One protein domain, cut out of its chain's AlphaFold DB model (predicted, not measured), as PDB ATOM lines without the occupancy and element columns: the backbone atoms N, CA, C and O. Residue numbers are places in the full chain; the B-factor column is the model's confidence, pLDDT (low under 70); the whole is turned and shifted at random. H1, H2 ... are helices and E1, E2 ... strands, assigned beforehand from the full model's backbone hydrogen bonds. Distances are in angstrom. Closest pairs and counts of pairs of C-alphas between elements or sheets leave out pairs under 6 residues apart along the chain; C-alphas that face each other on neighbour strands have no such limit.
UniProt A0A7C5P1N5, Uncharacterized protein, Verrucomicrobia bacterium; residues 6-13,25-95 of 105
ATOM      1  N   ASP A   6     -48.180  31.901   2.525       98.25
ATOM      2  CA  ASP A   6     -47.649  33.256   2.696       98.25
ATOM      3  C   ASP A   6     -47.226  33.885   1.366       98.25
ATOM      4  O   ASP A   6     -47.517  35.055   1.123       98.25
ATOM      5  N   GLN A   7     -46.591  33.110   0.479       98.12
ATOM      6  CA  GLN A   7     -46.222  33.571  -0.862       98.12
ATOM      7  C   GLN A   7     -47.461  33.852  -1.716       98.12
ATOM      8  O   GLN A   7     -47.521  34.874  -2.394       98.12
ATOM      9  N   LEU A   8     -48.479  32.990  -1.668       98.12
ATOM     10  CA  LEU A   8     -49.727  33.234  -2.389       98.12
ATOM     11  C   LEU A   8     -50.455  34.473  -1.842       98.12
ATOM     12  O   LEU A   8     -50.924  35.313  -2.608       98.12
ATOM     13  N   ALA A   9     -50.491  34.637  -0.517       98.12
ATOM     14  CA  ALA A   9     -51.053  35.822   0.117       98.12
ATOM     15  C   ALA A   9     -50.268  37.095  -0.244       98.12
ATOM     16  O   ALA A   9     -50.875  38.141  -0.461       98.12
ATOM     17  N   GLN A  10     -48.937  37.017  -0.338       98.31
ATOM     18  CA  GLN A  10     -48.101  38.114  -0.822       98.31
ATOM     19  C   GLN A  10     -48.439  38.469  -2.271       98.31
ATOM     20  O   GLN A  10     -48.674  39.638  -2.556       98.31
ATOM     21  N   PHE A  11     -48.547  37.481  -3.163       98.38
ATOM     22  CA  PHE A  11     -48.924  37.724  -4.556       98.38
ATOM     23  C   PHE A  11     -50.269  38.452  -4.670       98.38
ATOM     24  O   PHE A  11     -50.382  39.408  -5.428       98.38
ATOM     25  N   HIS A  12     -51.275  38.053  -3.886       97.88
ATOM     26  CA  HIS A  12     -52.582  38.718  -3.895       97.88
ATOM     27  C   HIS A  12     -52.550  40.159  -3.371       97.88
ATOM     28  O   HIS A  12     -53.350  40.976  -3.819       97.88
ATOM     29  N   ARG A  13     -51.660  40.479  -2.424       98.50
ATOM     30  CA  ARG A  13     -51.523  41.843  -1.889       98.50
ATOM     31  C   ARG A  13     -50.692  42.745  -2.796       98.50
ATOM     32  O   ARG A  13     -51.091  43.874  -3.054       98.50
ATOM     33  N   PRO A  25     -27.500  28.318 -12.691       98.19
ATOM     34  CA  PRO A  25     -26.574  29.076 -13.539       98.19
ATOM     35  C   PRO A  25     -26.471  28.521 -14.966       98.19
ATOM     36  O   PRO A  25     -26.365  29.274 -15.931       98.19
ATOM     37  N   ARG A  26     -26.557  27.194 -15.104       97.88
ATOM     38  CA  ARG A  26     -26.553  26.511 -16.396       97.88
ATOM     39  C   ARG A  26     -27.795  26.838 -17.225       97.88
ATOM     40  O   ARG A  26     -27.655  27.172 -18.393       97.88
ATOM     41  N   GLU A  27     -28.989  26.762 -16.639       97.88
ATOM     42  CA  GLU A  27     -30.235  27.098 -17.343       97.88
ATOM     43  C   GLU A  27     -30.260  28.563 -17.784       97.88
ATOM     44  O   GLU A  27     -30.721  28.867 -18.885       97.88
ATOM     45  N   VAL A  28     -29.731  29.464 -16.952       98.00
ATOM     46  CA  VAL A  28     -29.578  30.882 -17.300       98.00
ATOM     47  C   VAL A  28     -28.660  31.043 -18.513       98.00
ATOM     48  O   VAL A  28     -29.017  31.743 -19.462       98.00
ATOM     49  N   GLU A  29     -27.506  30.377 -18.517       98.31
ATOM     50  CA  GLU A  29     -26.557  30.466 -19.627       98.31
ATOM     51  C   GLU A  29     -27.097  29.828 -20.916       98.31
ATOM     52  O   GLU A  29     -26.984  30.422 -21.989       98.31
ATOM     53  N   GLU A  30     -27.753  28.667 -20.832       98.25
ATOM     54  CA  GLU A  30     -28.399  28.023 -21.983       98.25
ATOM     55  C   GLU A  30     -29.514  28.910 -22.569       98.25
ATOM     56  O   GLU A  30     -29.592  29.083 -23.790       98.25
ATOM     57  N   ALA A  31     -30.325  29.559 -21.722       97.19
ATOM     58  CA  ALA A  31     -31.345  30.507 -22.170       97.19
ATOM     59  C   ALA A  31     -30.718  31.710 -22.885       97.19
ATOM     60  O   ALA A  31     -31.158  32.089 -23.974       97.19
ATOM     61  N   ARG A  32     -29.658  32.285 -22.305       96.56
ATOM     62  CA  ARG A  32     -28.931  33.423 -22.878       96.56
ATOM     63  C   ARG A  32     -28.355  33.081 -24.253       96.56
ATOM     64  O   ARG A  32     -28.561  33.824 -25.213       96.56
ATOM     65  N   GLN A  33     -27.679  31.938 -24.376       97.38
ATOM     66  CA  GLN A  33     -27.110  31.476 -25.644       97.38
ATOM     67  C   GLN A  33     -28.186  31.193 -26.698       97.38
ATOM     68  O   GLN A  33     -28.005  31.550 -27.869       97.38
ATOM     69  N   ALA A  34     -29.307  30.587 -26.297       96.12
ATOM     70  CA  ALA A  34     -30.439  30.327 -27.178       96.12
ATOM     71  C   ALA A  34     -31.022  31.634 -27.740       96.12
ATOM     72  O   ALA A  34     -31.172  31.762 -28.956       96.12
ATOM     73  N   LEU A  35     -31.278  32.624 -26.882       94.56
ATOM     74  CA  LEU A  35     -31.800  33.933 -27.284       94.56
ATOM     75  C   LEU A  35     -30.838  34.664 -28.231       94.56
ATOM     76  O   LEU A  35     -31.249  35.082 -29.315       94.56
ATOM     77  N   ALA A  36     -29.552  34.743 -27.882       94.00
ATOM     78  CA  ALA A  36     -28.537  35.390 -28.714       94.00
ATOM     79  C   ALA A  36     -28.404  34.716 -30.093       94.00
ATOM     80  O   ALA A  36     -28.234  35.374 -31.123       94.00
ATOM     81  N   THR A  37     -28.521  33.386 -30.137       94.06
ATOM     82  CA  THR A  37     -28.496  32.621 -31.391       94.06
ATOM     83  C   THR A  37     -29.713  32.918 -32.259       94.06
ATOM     84  O   THR A  37     -29.547  33.165 -33.452       94.06
ATOM     85  N   LEU A  38     -30.916  32.957 -31.678       93.50
ATOM     86  CA  LEU A  38     -32.135  33.302 -32.413       93.50
ATOM     87  C   LEU A  38     -32.062  34.714 -33.003       93.50
ATOM     88  O   LEU A  38     -32.429  34.911 -34.160       93.50
ATOM     89  N   ILE A  39     -31.539  35.680 -32.245       92.69
ATOM     90  CA  ILE A  39     -31.379  37.056 -32.724       92.69
ATOM     91  C   ILE A  39     -30.426  37.111 -33.925       92.69
ATOM     92  O   ILE A  39     -30.778  37.693 -34.948       92.69
ATOM     93  N   ARG A  40     -29.270  36.434 -33.863       90.75
ATOM     94  CA  ARG A  40     -28.321  36.356 -34.993       90.75
ATOM     95  C   ARG A  40     -28.891  35.660 -36.229       90.75
ATOM     96  O   ARG A  40     -28.406  35.882 -37.334       90.75
ATOM     97  N   GLN A  41     -29.882  34.789 -36.054       89.56
ATOM     98  CA  GLN A  41     -30.526  34.080 -37.156       89.56
ATOM     99  C   GLN A  41     -31.640  34.898 -37.823       89.56
ATOM    100  O   GLN A  41     -32.055  34.541 -38.926       89.56
ATOM    101  N   TYR A  42     -32.118  35.988 -37.216       87.62
ATOM    102  CA  TYR A  42     -33.138  36.851 -37.813       87.62
ATOM    103  C   TYR A  42     -32.661  37.445 -39.161       87.62
ATOM    104  O   TYR A  42     -31.504  37.850 -39.268       87.62
ATOM    105  N   PRO A  43     -33.516  37.526 -40.206       87.69
ATOM    106  CA  PRO A  43     -34.957  37.251 -40.229       87.69
ATOM    107  C   PRO A  43     -35.349  35.810 -40.600       87.69
ATOM    108  O   PRO A  43     -36.440  35.588 -41.119       87.69
ATOM    109  N   ARG A  44     -34.491  34.808 -40.379       82.44
ATOM    110  CA  ARG A  44     -34.813  33.420 -40.747       82.44
ATOM    111  C   ARG A  44     -35.884  32.823 -39.830       82.44
ATOM    112  O   ARG A  44     -35.896  33.035 -38.618       82.44
ATOM    113  N   GLY A  45     -36.743  31.992 -40.418       82.00
ATOM    114  CA  GLY A  45     -37.763  31.237 -39.694       82.00
ATOM    115  C   GLY A  45     -38.993  32.070 -39.331       82.00
ATOM    116  O   GLY A  45     -39.361  33.010 -40.025       82.00
ATOM    117  N   ARG A  46     -39.675  31.677 -38.252       85.75
ATOM    118  CA  ARG A  46     -40.948  32.281 -37.821       85.75
ATOM    119  C   ARG A  46     -40.792  33.296 -36.681       85.75
ATOM    120  O   ARG A  46     -41.788  33.720 -36.093       85.75
ATOM    121  N   LEU A  47     -39.559  33.653 -36.346       90.44
ATOM    122  CA  LEU A  47     -39.227  34.581 -35.274       90.44
ATOM    123  C   LEU A  47     -39.763  35.985 -35.589       90.44
ATOM    124  O   LEU A  47     -39.653  36.452 -36.721       90.44
ATOM    125  N   LEU A  48     -40.316  36.672 -34.589       90.06
ATOM    126  CA  LEU A  48     -40.670  38.087 -34.709       90.06
ATOM    127  C   LEU A  48     -39.787  38.896 -33.767       90.06
ATOM    128  O   LEU A  48     -39.747  38.632 -32.565       90.06
ATOM    129  N   VAL A  49     -39.093  39.885 -34.324       91.94
ATOM    130  CA  VAL A  49     -38.182  40.754 -33.582       91.94
ATOM    131  C   VAL A  49     -38.682  42.184 -33.689       91.94
ATOM    132  O   VAL A  49     -38.901  42.694 -34.787       91.94
ATOM    133  N   GLN A  50     -38.875  42.817 -32.538       93.44
ATOM    134  CA  GLN A  50     -39.059  44.256 -32.438       93.44
ATOM    135  C   GLN A  50     -37.708  44.882 -32.101       93.44
ATOM    136  O   GLN A  50     -37.110  44.530 -31.083       93.44
ATOM    137  N   PHE A  51     -37.257  45.808 -32.942       94.12
ATOM    138  CA  PHE A  51     -36.039  46.587 -32.728       94.12
ATOM    139  C   PHE A  51     -36.358  47.958 -32.126       94.12
ATOM    140  O   PHE A  51     -37.489  48.441 -32.238       94.12
ATOM    141  N   GLU A  52     -35.361  48.572 -31.495       95.75
ATOM    142  CA  GLU A  52     -35.427  49.954 -31.027       95.75
ATOM    143  C   GLU A  52     -35.619  50.917 -32.212       95.75
ATOM    144  O   GLU A  52     -34.846  50.873 -33.176       95.75
ATOM    145  N   PRO A  53     -36.636  51.797 -32.177       94.38
ATOM    146  CA  PRO A  53     -36.809  52.811 -33.207       94.38
ATOM    147  C   PRO A  53     -35.603  53.754 -33.287       94.38
ATOM    148  O   PRO A  53     -35.092  54.219 -32.275       94.38
ATOM    149  N   GLY A  54     -35.163  54.079 -34.503       91.62
ATOM    150  CA  GLY A  54     -34.078  55.042 -34.722       91.62
ATOM    151  C   GLY A  54     -32.659  54.487 -34.548       91.62
ATOM    152  O   GLY A  54     -31.706  55.206 -34.836       91.62
ATOM    153  N   VAL A  55     -32.496  53.218 -34.156       90.31
ATOM    154  CA  VAL A  55     -31.186  52.550 -34.156       90.31
ATOM    155  C   VAL A  55     -30.933  51.934 -35.540       90.31
ATOM    156  O   VAL A  55     -31.741  51.126 -36.007       90.31
ATOM    157  N   PRO A  56     -29.847  52.310 -36.241       83.00
ATOM    158  CA  PRO A  56     -29.583  51.822 -37.595       83.00
ATOM    159  C   PRO A  56     -29.057  50.381 -37.613       83.00
ATOM    160  O   PRO A  56     -29.214  49.681 -38.615       83.00
ATOM    161  N   THR A  57     -28.429  49.929 -36.524       85.50
ATOM    162  CA  THR A  57     -27.928  48.560 -36.400       85.50
ATOM    163  C   THR A  57     -29.041  47.614 -35.961       85.50
ATOM    164  O   THR A  57     -29.941  47.976 -35.208       85.50
ATOM    165  N   ARG A  58     -28.986  46.379 -36.467       83.50
ATOM    166  CA  ARG A  58     -29.882  45.279 -36.083       83.50
ATOM    167  C   ARG A  58     -29.085  44.177 -35.395       83.50
ATOM    168  O   ARG A  58     -29.007  43.054 -35.884       83.50
ATOM    169  N   ASP A  59     -28.419  44.547 -34.311       87.50
ATOM    170  CA  ASP A  59     -27.650  43.649 -33.448       87.50
ATOM    171  C   ASP A  59     -28.455  43.226 -32.203       87.50
ATOM    172  O   ASP A  59     -29.614  43.603 -32.035       87.50
ATOM    173  N   GLU A  60     -27.844  42.433 -31.322       88.50
ATOM    174  CA  GLU A  60     -28.469  41.951 -30.083       88.50
ATOM    175  C   GLU A  60     -28.924  43.077 -29.147       88.50
ATOM    176  O   GLU A  60     -29.990  42.971 -28.543       88.50
ATOM    177  N   LEU A  61     -28.170  44.176 -29.078       90.12
ATOM    178  CA  LEU A  61     -28.464  45.303 -28.192       90.12
ATOM    179  C   LEU A  61     -29.607  46.172 -28.725       90.12
ATOM    180  O   LEU A  61     -30.303  46.825 -27.952       90.12
ATOM    181  N   SER A  62     -29.836  46.153 -30.038       93.75
ATOM    182  CA  SER A  62     -30.959  46.850 -30.672       93.75
ATOM    183  C   SER A  62     -32.313  46.141 -30.498       93.75
ATOM    184  O   SER A  62     -33.349  46.701 -30.864       93.75
ATOM    185  N   VAL A  63     -32.354  44.913 -29.961       94.75
ATOM    186  CA  VAL A  63     -33.600  44.145 -29.797       94.75
ATOM    187  C   VAL A  63     -34.374  44.599 -28.559       94.75
ATOM    188  O   VAL A  63     -33.914  44.469 -27.430       94.75
ATOM    189  N   ARG A  64     -35.620  45.043 -28.759       95.19
ATOM    190  CA  ARG A  64     -36.564  45.393 -27.681       95.19
ATOM    191  C   ARG A  64     -37.451  44.242 -27.259       95.19
ATOM    192  O   ARG A  64     -37.853  44.153 -26.101       95.19
ATOM    193  N   LYS A  65     -37.812  43.382 -28.209       93.44
ATOM    194  CA  LYS A  65     -38.672  42.237 -27.932       93.44
ATOM    195  C   LYS A  65     -38.387  41.112 -28.902       93.44
ATOM    196  O   LYS A  65     -38.544  41.271 -30.113       93.44
ATOM    197  N   LEU A  66     -38.059  39.956 -28.342       92.12
ATOM    198  CA  LEU A  66     -38.067  38.695 -29.056       92.12
ATOM    199  C   LEU A  66     -39.405  38.014 -28.807       92.12
ATOM    200  O   LEU A  66     -39.748  37.658 -27.682       92.12
ATOM    201  N   MET A  67     -40.191  37.865 -29.856       92.12
ATOM    202  CA  MET A  67     -41.436  37.121 -29.809       92.12
ATOM    203  C   MET A  67     -41.207  35.775 -30.458       92.12
ATOM    204  O   MET A  67     -40.277  35.587 -31.245       92.12
ATOM    205  N   ARG A  68     -42.124  34.854 -30.188       90.25
ATOM    206  CA  ARG A  68     -42.227  33.621 -30.949       90.25
ATOM    207  C   ARG A  68     -41.071  32.622 -30.755       90.25
ATOM    208  O   ARG A  68     -40.963  31.650 -31.500       90.25
ATOM    209  N   PHE A  69     -40.233  32.833 -29.740       92.19
ATOM    210  CA  PHE A  69     -39.022  32.046 -29.496       92.19
ATOM    211  C   PHE A  69     -39.299  30.597 -29.057       92.19
ATOM    212  O   PHE A  69     -38.495  29.721 -29.364       92.19
ATOM    213  N   CYS A  70     -40.439  30.318 -28.410       92.00
ATOM    214  CA  CYS A  70     -40.804  28.954 -28.008       92.00
ATOM    215  C   CYS A  70     -41.081  28.036 -29.209       92.00
ATOM    216  O   CYS A  70     -40.730  26.868 -29.164       92.00
ATOM    217  N   GLU A  71     -41.604  28.525 -30.337       90.38
ATOM    218  CA  GLU A  71     -41.823  27.620 -31.485       90.38
ATOM    219  C   GLU A  71     -40.559  27.269 -32.262       90.38
ATOM    220  O   GLU A  71     -40.580  26.373 -33.103       90.38
ATOM    221  N   VAL A  72     -39.472  28.001 -32.039       91.56
ATOM    222  CA  VAL A  72     -38.238  27.837 -32.814       91.56
ATOM    223  C   VAL A  72     -37.087  27.295 -31.976       91.56
ATOM    224  O   VAL A  72     -36.080  26.875 -32.542       91.56
ATOM    225  N   ASN A  73     -37.215  27.276 -30.647       94.00
ATOM    226  CA  ASN A  73     -36.189  26.762 -29.753       94.00
ATOM    227  C   ASN A  73     -36.789  25.813 -28.688       94.00
ATOM    228  O   ASN A  73     -37.471  26.282 -27.774       94.00
ATOM    229  N   PRO A  74     -36.488  24.499 -28.754       95.38
ATOM    230  CA  PRO A  74     -37.029  23.498 -27.828       95.38
ATOM    231  C   PRO A  74     -36.654  23.706 -26.358       95.38
ATOM    232  O   PRO A  74     -37.401  23.299 -25.467       95.38
ATOM    233  N   PHE A  75     -35.499  24.321 -26.089       96.81
ATOM    234  CA  PHE A  75     -35.065  24.602 -24.724       96.81
ATOM    235  C   PHE A  75     -35.911  25.721 -24.105       96.81
ATOM    236  O   PHE A  75     -36.472  25.544 -23.024       96.81
ATOM    237  N   LEU A  76     -36.093  26.836 -24.821       95.75
ATOM    238  CA  LEU A  76     -36.943  27.939 -24.363       95.75
ATOM    239  C   LEU A  76     -38.422  27.530 -24.269       95.75
ATOM    240  O   LEU A  76     -39.126  27.960 -23.357       95.75
ATOM    241  N   ASP A  77     -38.888  26.669 -25.176       95.31
ATOM    242  CA  ASP A  77     -40.194  26.010 -25.080       95.31
ATOM    243  C   ASP A  77     -40.320  25.168 -23.800       95.31
ATOM    244  O   ASP A  77     -41.292  25.281 -23.052       95.31
ATOM    245  N   GLY A  78     -39.296  24.362 -23.501       95.56
ATOM    246  CA  GLY A  78     -39.217  23.576 -22.274       95.56
ATOM    247  C   GLY A  78     -39.293  24.444 -21.022       95.56
ATOM    248  O   GLY A  78     -40.071  24.131 -20.119       95.56
ATOM    249  N   LEU A  79     -38.557  25.558 -20.993       95.12
ATOM    250  CA  LEU A  79     -38.613  26.518 -19.892       95.12
ATOM    251  C   LEU A  79     -40.022  27.094 -19.705       95.12
ATOM    252  O   LEU A  79     -40.547  27.066 -18.593       95.12
ATOM    253  N   ALA A  80     -40.654  27.567 -20.779       93.06
ATOM    254  CA  ALA A  80     -41.956  28.223 -20.698       93.06
ATOM    255  C   ALA A  80     -43.115  27.267 -20.364       93.06
ATOM    256  O   ALA A  80     -44.028  27.649 -19.634       93.06
ATOM    257  N   HIS A  81     -43.093  26.035 -20.883       91.62
ATOM    258  CA  HIS A  81     -44.266  25.147 -20.859       91.62
ATOM    259  C   HIS A  81     -44.119  23.911 -19.968       91.62
ATOM    260  O   HIS A  81     -45.128  23.310 -19.583       91.62
ATOM    261  N   ARG A  82     -42.886  23.488 -19.661       93.75
ATOM    262  CA  ARG A  82     -42.613  22.199 -18.997       93.75
ATOM    263  C   ARG A  82     -41.742  22.305 -17.749       93.75
ATOM    264  O   ARG A  82     -41.679  21.337 -16.997       93.75
ATOM    265  N   HIS A  83     -41.100  23.443 -17.486       96.12
ATOM    266  CA  HIS A  83     -40.189  23.554 -16.351       96.12
ATOM    267  C   HIS A  83     -40.940  23.422 -15.011       96.12
ATOM    268  O   HIS A  83     -41.795  24.256 -14.697       96.12
ATOM    269  N   PRO A  84     -40.615  22.418 -14.173       95.69
ATOM    270  CA  PRO A  84     -41.450  22.024 -13.035       95.69
ATOM    271  C   PRO A  84     -41.525  23.086 -11.935       95.69
ATOM    272  O   PRO A  84     -42.507  23.157 -11.190       95.69
ATOM    273  N   LYS A  85     -40.497  23.937 -11.797       96.50
ATOM    274  CA  LYS A  85     -40.583  25.070 -10.868       96.50
ATOM    275  C   LYS A  85     -41.504  26.166 -11.406       96.50
ATOM    276  O   LYS A  85     -42.327  26.646 -10.642       96.50
ATOM    277  N   ILE A  86     -41.399  26.507 -12.696       95.88
ATOM    278  CA  ILE A  86     -42.201  27.576 -13.317       95.88
ATOM    279  C   ILE A  86     -43.671  27.159 -13.309       95.88
ATOM    280  O   ILE A  86     -44.506  27.893 -12.795       95.88
ATOM    281  N   ARG A  87     -43.967  25.942 -13.784       95.31
ATOM    282  CA  ARG A  87     -45.325  25.391 -13.781       95.31
ATOM    283  C   ARG A  87     -45.954  25.396 -12.400       95.31
ATOM    284  O   ARG A  87     -47.047  25.915 -12.261       95.31
ATOM    285  N   GLY A  88     -45.250  24.896 -11.386       96.38
ATOM    286  CA  GLY A  88     -45.823  24.841 -10.045       96.38
ATOM    287  C   GLY A  88     -46.143  26.227  -9.462       96.38
ATOM    288  O   GLY A  88     -47.163  26.369  -8.800       96.38
ATOM    289  N   VAL A  89     -45.349  27.263  -9.769       97.31
ATOM    290  CA  VAL A  89     -45.682  28.652  -9.393       97.31
ATOM    291  C   VAL A  89     -46.940  29.129 -10.112       97.31
ATOM    292  O   VAL A  89     -47.841  29.667  -9.477       97.31
ATOM    293  N   VAL A  90     -47.015  28.933 -11.430       96.31
ATOM    294  CA  VAL A  90     -48.165  29.381 -12.230       96.31
ATOM    295  C   VAL A  90     -49.440  28.640 -11.817       96.31
ATOM    296  O   VAL A  90     -50.474  29.274 -11.641       96.31
ATOM    297  N   GLU A  91     -49.365  27.327 -11.606       96.75
ATOM    298  CA  GLU A  91     -50.487  26.483 -11.179       96.75
ATOM    299  C   GLU A  91     -50.948  26.811  -9.750       96.75
ATOM    300  O   GLU A  91     -52.144  26.780  -9.474       96.75
ATOM    301  N   SER A  92     -50.034  27.206  -8.853       97.69
ATOM    302  CA  SER A  92     -50.401  27.723  -7.525       97.69
ATOM    303  C   SER A  92     -51.242  29.006  -7.595       97.69
ATOM    304  O   SER A  92     -52.041  29.251  -6.697       97.69
ATOM    305  N   ILE A  93     -51.045  29.837  -8.624       97.31
ATOM    306  CA  ILE A  93     -51.728  31.133  -8.774       97.31
ATOM    307  C   ILE A  93     -53.023  30.993  -9.581       97.31
ATOM    308  O   ILE A  93     -54.053  31.544  -9.206       97.31
ATOM    309  N   LEU A  94     -52.966  30.296 -10.717       96.25
ATOM    310  CA  LEU A  94     -54.049  30.250 -11.705       96.25
ATOM    311  C   LEU A  94     -54.913  28.987 -11.607       96.25
ATOM    312  O   LEU A  94     -55.945  28.910 -12.270       96.25
ATOM    313  N   GLY A  95     -54.506  28.008 -10.797       95.44
ATOM    314  CA  GLY A  95     -55.112  26.682 -10.766       95.44
ATOM    315  C   GLY A  95     -54.526  25.735 -11.817       95.44
ATOM    316  O   GLY A  95     -53.515  26.021 -12.462       95.44
TER     317      GLY A  95
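AT A GLANCE: This is residues 6 to 13 and 25 to 95 of the 105 residues of an uncharacterized protein of Verrucomicrobia bacterium (UniProt A0A7C5P1N5). The domain is a loose, drawn-out string of small parts: the strand hairpin E1 and E2, with its loop, makes one end of the long axis, and the short helix H1 makes the other. The long helix H2 passes the hairpin at its residue Ile 39 and crosses H3 farther back, while H3 and H4 follow each other nearly end to end towards H1. The printed part has 79 residues, with four named helices and two named strands in the order H1, H2, E1, E2, H3, H4; the sheet has the order E1, E2 and is antiparallel, and the class is mostly helix. The whole is loose, with a radius of gyration of the C-alphas of 15.9 A, and elongated, with spans of 48 by 27 by 24 A.

IN THESE COORDINATES: H1 is residues 6 to 13, 10.5 A long, and begins at C-alpha 6, at (-47.649, 33.256, 2.696). H2, residues 25 to 41, is the longest helix at 24.5 A and begins at C-alpha 25, at (-26.574, 29.076, -13.539). Strand E1 is residues 48 to 51, 9.9 A, and E2 is residues 63 to 67, 10.5 A. H3 is residues 74 to 81, 10.2 A. H4 is residues 84 to 94, 15.1 A, and ends at C-alpha 94, at (-54.049, 30.250, -11.705).

HOW THE PARTS SIT: H1 is close to H4 but not clearly touching it: their closest C-alphas, of Leu 8 and Ile 93, are 7.0 A apart, at a steep tilt of 49 degrees, the same way. H1 is apart from H2. H2 touches H3 with residues 30 to 34 alone; the closest C-alphas, of Ala 31 and Leu 76, are 6.5 A apart, at a steep tilt of 64 degrees, opposite ways. The closest C-alphas of H2 and E2, those of Ile 39 and Leu 66, are 7.8 A apart. E1 and E2 form an antiparallel hairpin, with 165 degrees between their directions; N 50 and O 65 are 2.9 A apart and N 67 and O 48 are 2.9 A apart, both within hydrogen-bond range. H3 and H4 only just touch, only at the corner by their link, with 3 pairs of C-alphas within 8 A; the closest, of His 81 and Arg 87, are 7.2 A apart, at a shallow tilt of 31 degrees, the same way. H2 and H4 are apart. In H1, H2, H3 and H4 every O i to N i+4 pair is within hydrogen-bond range.

THE WHOLE: The two C-alphas farthest apart, those of Asp 6 and Pro 56, are 47.9 A apart. Residues 14 to 24 are not printed, and C-alphas 13 and 25 across this cut are 30.4 A apart. The link from E1 to E2, 11 residues, is long, and the link from H3 to H4 is tight. The mean pLDDT of the printed part is 93.7, and no printed residue is under 70.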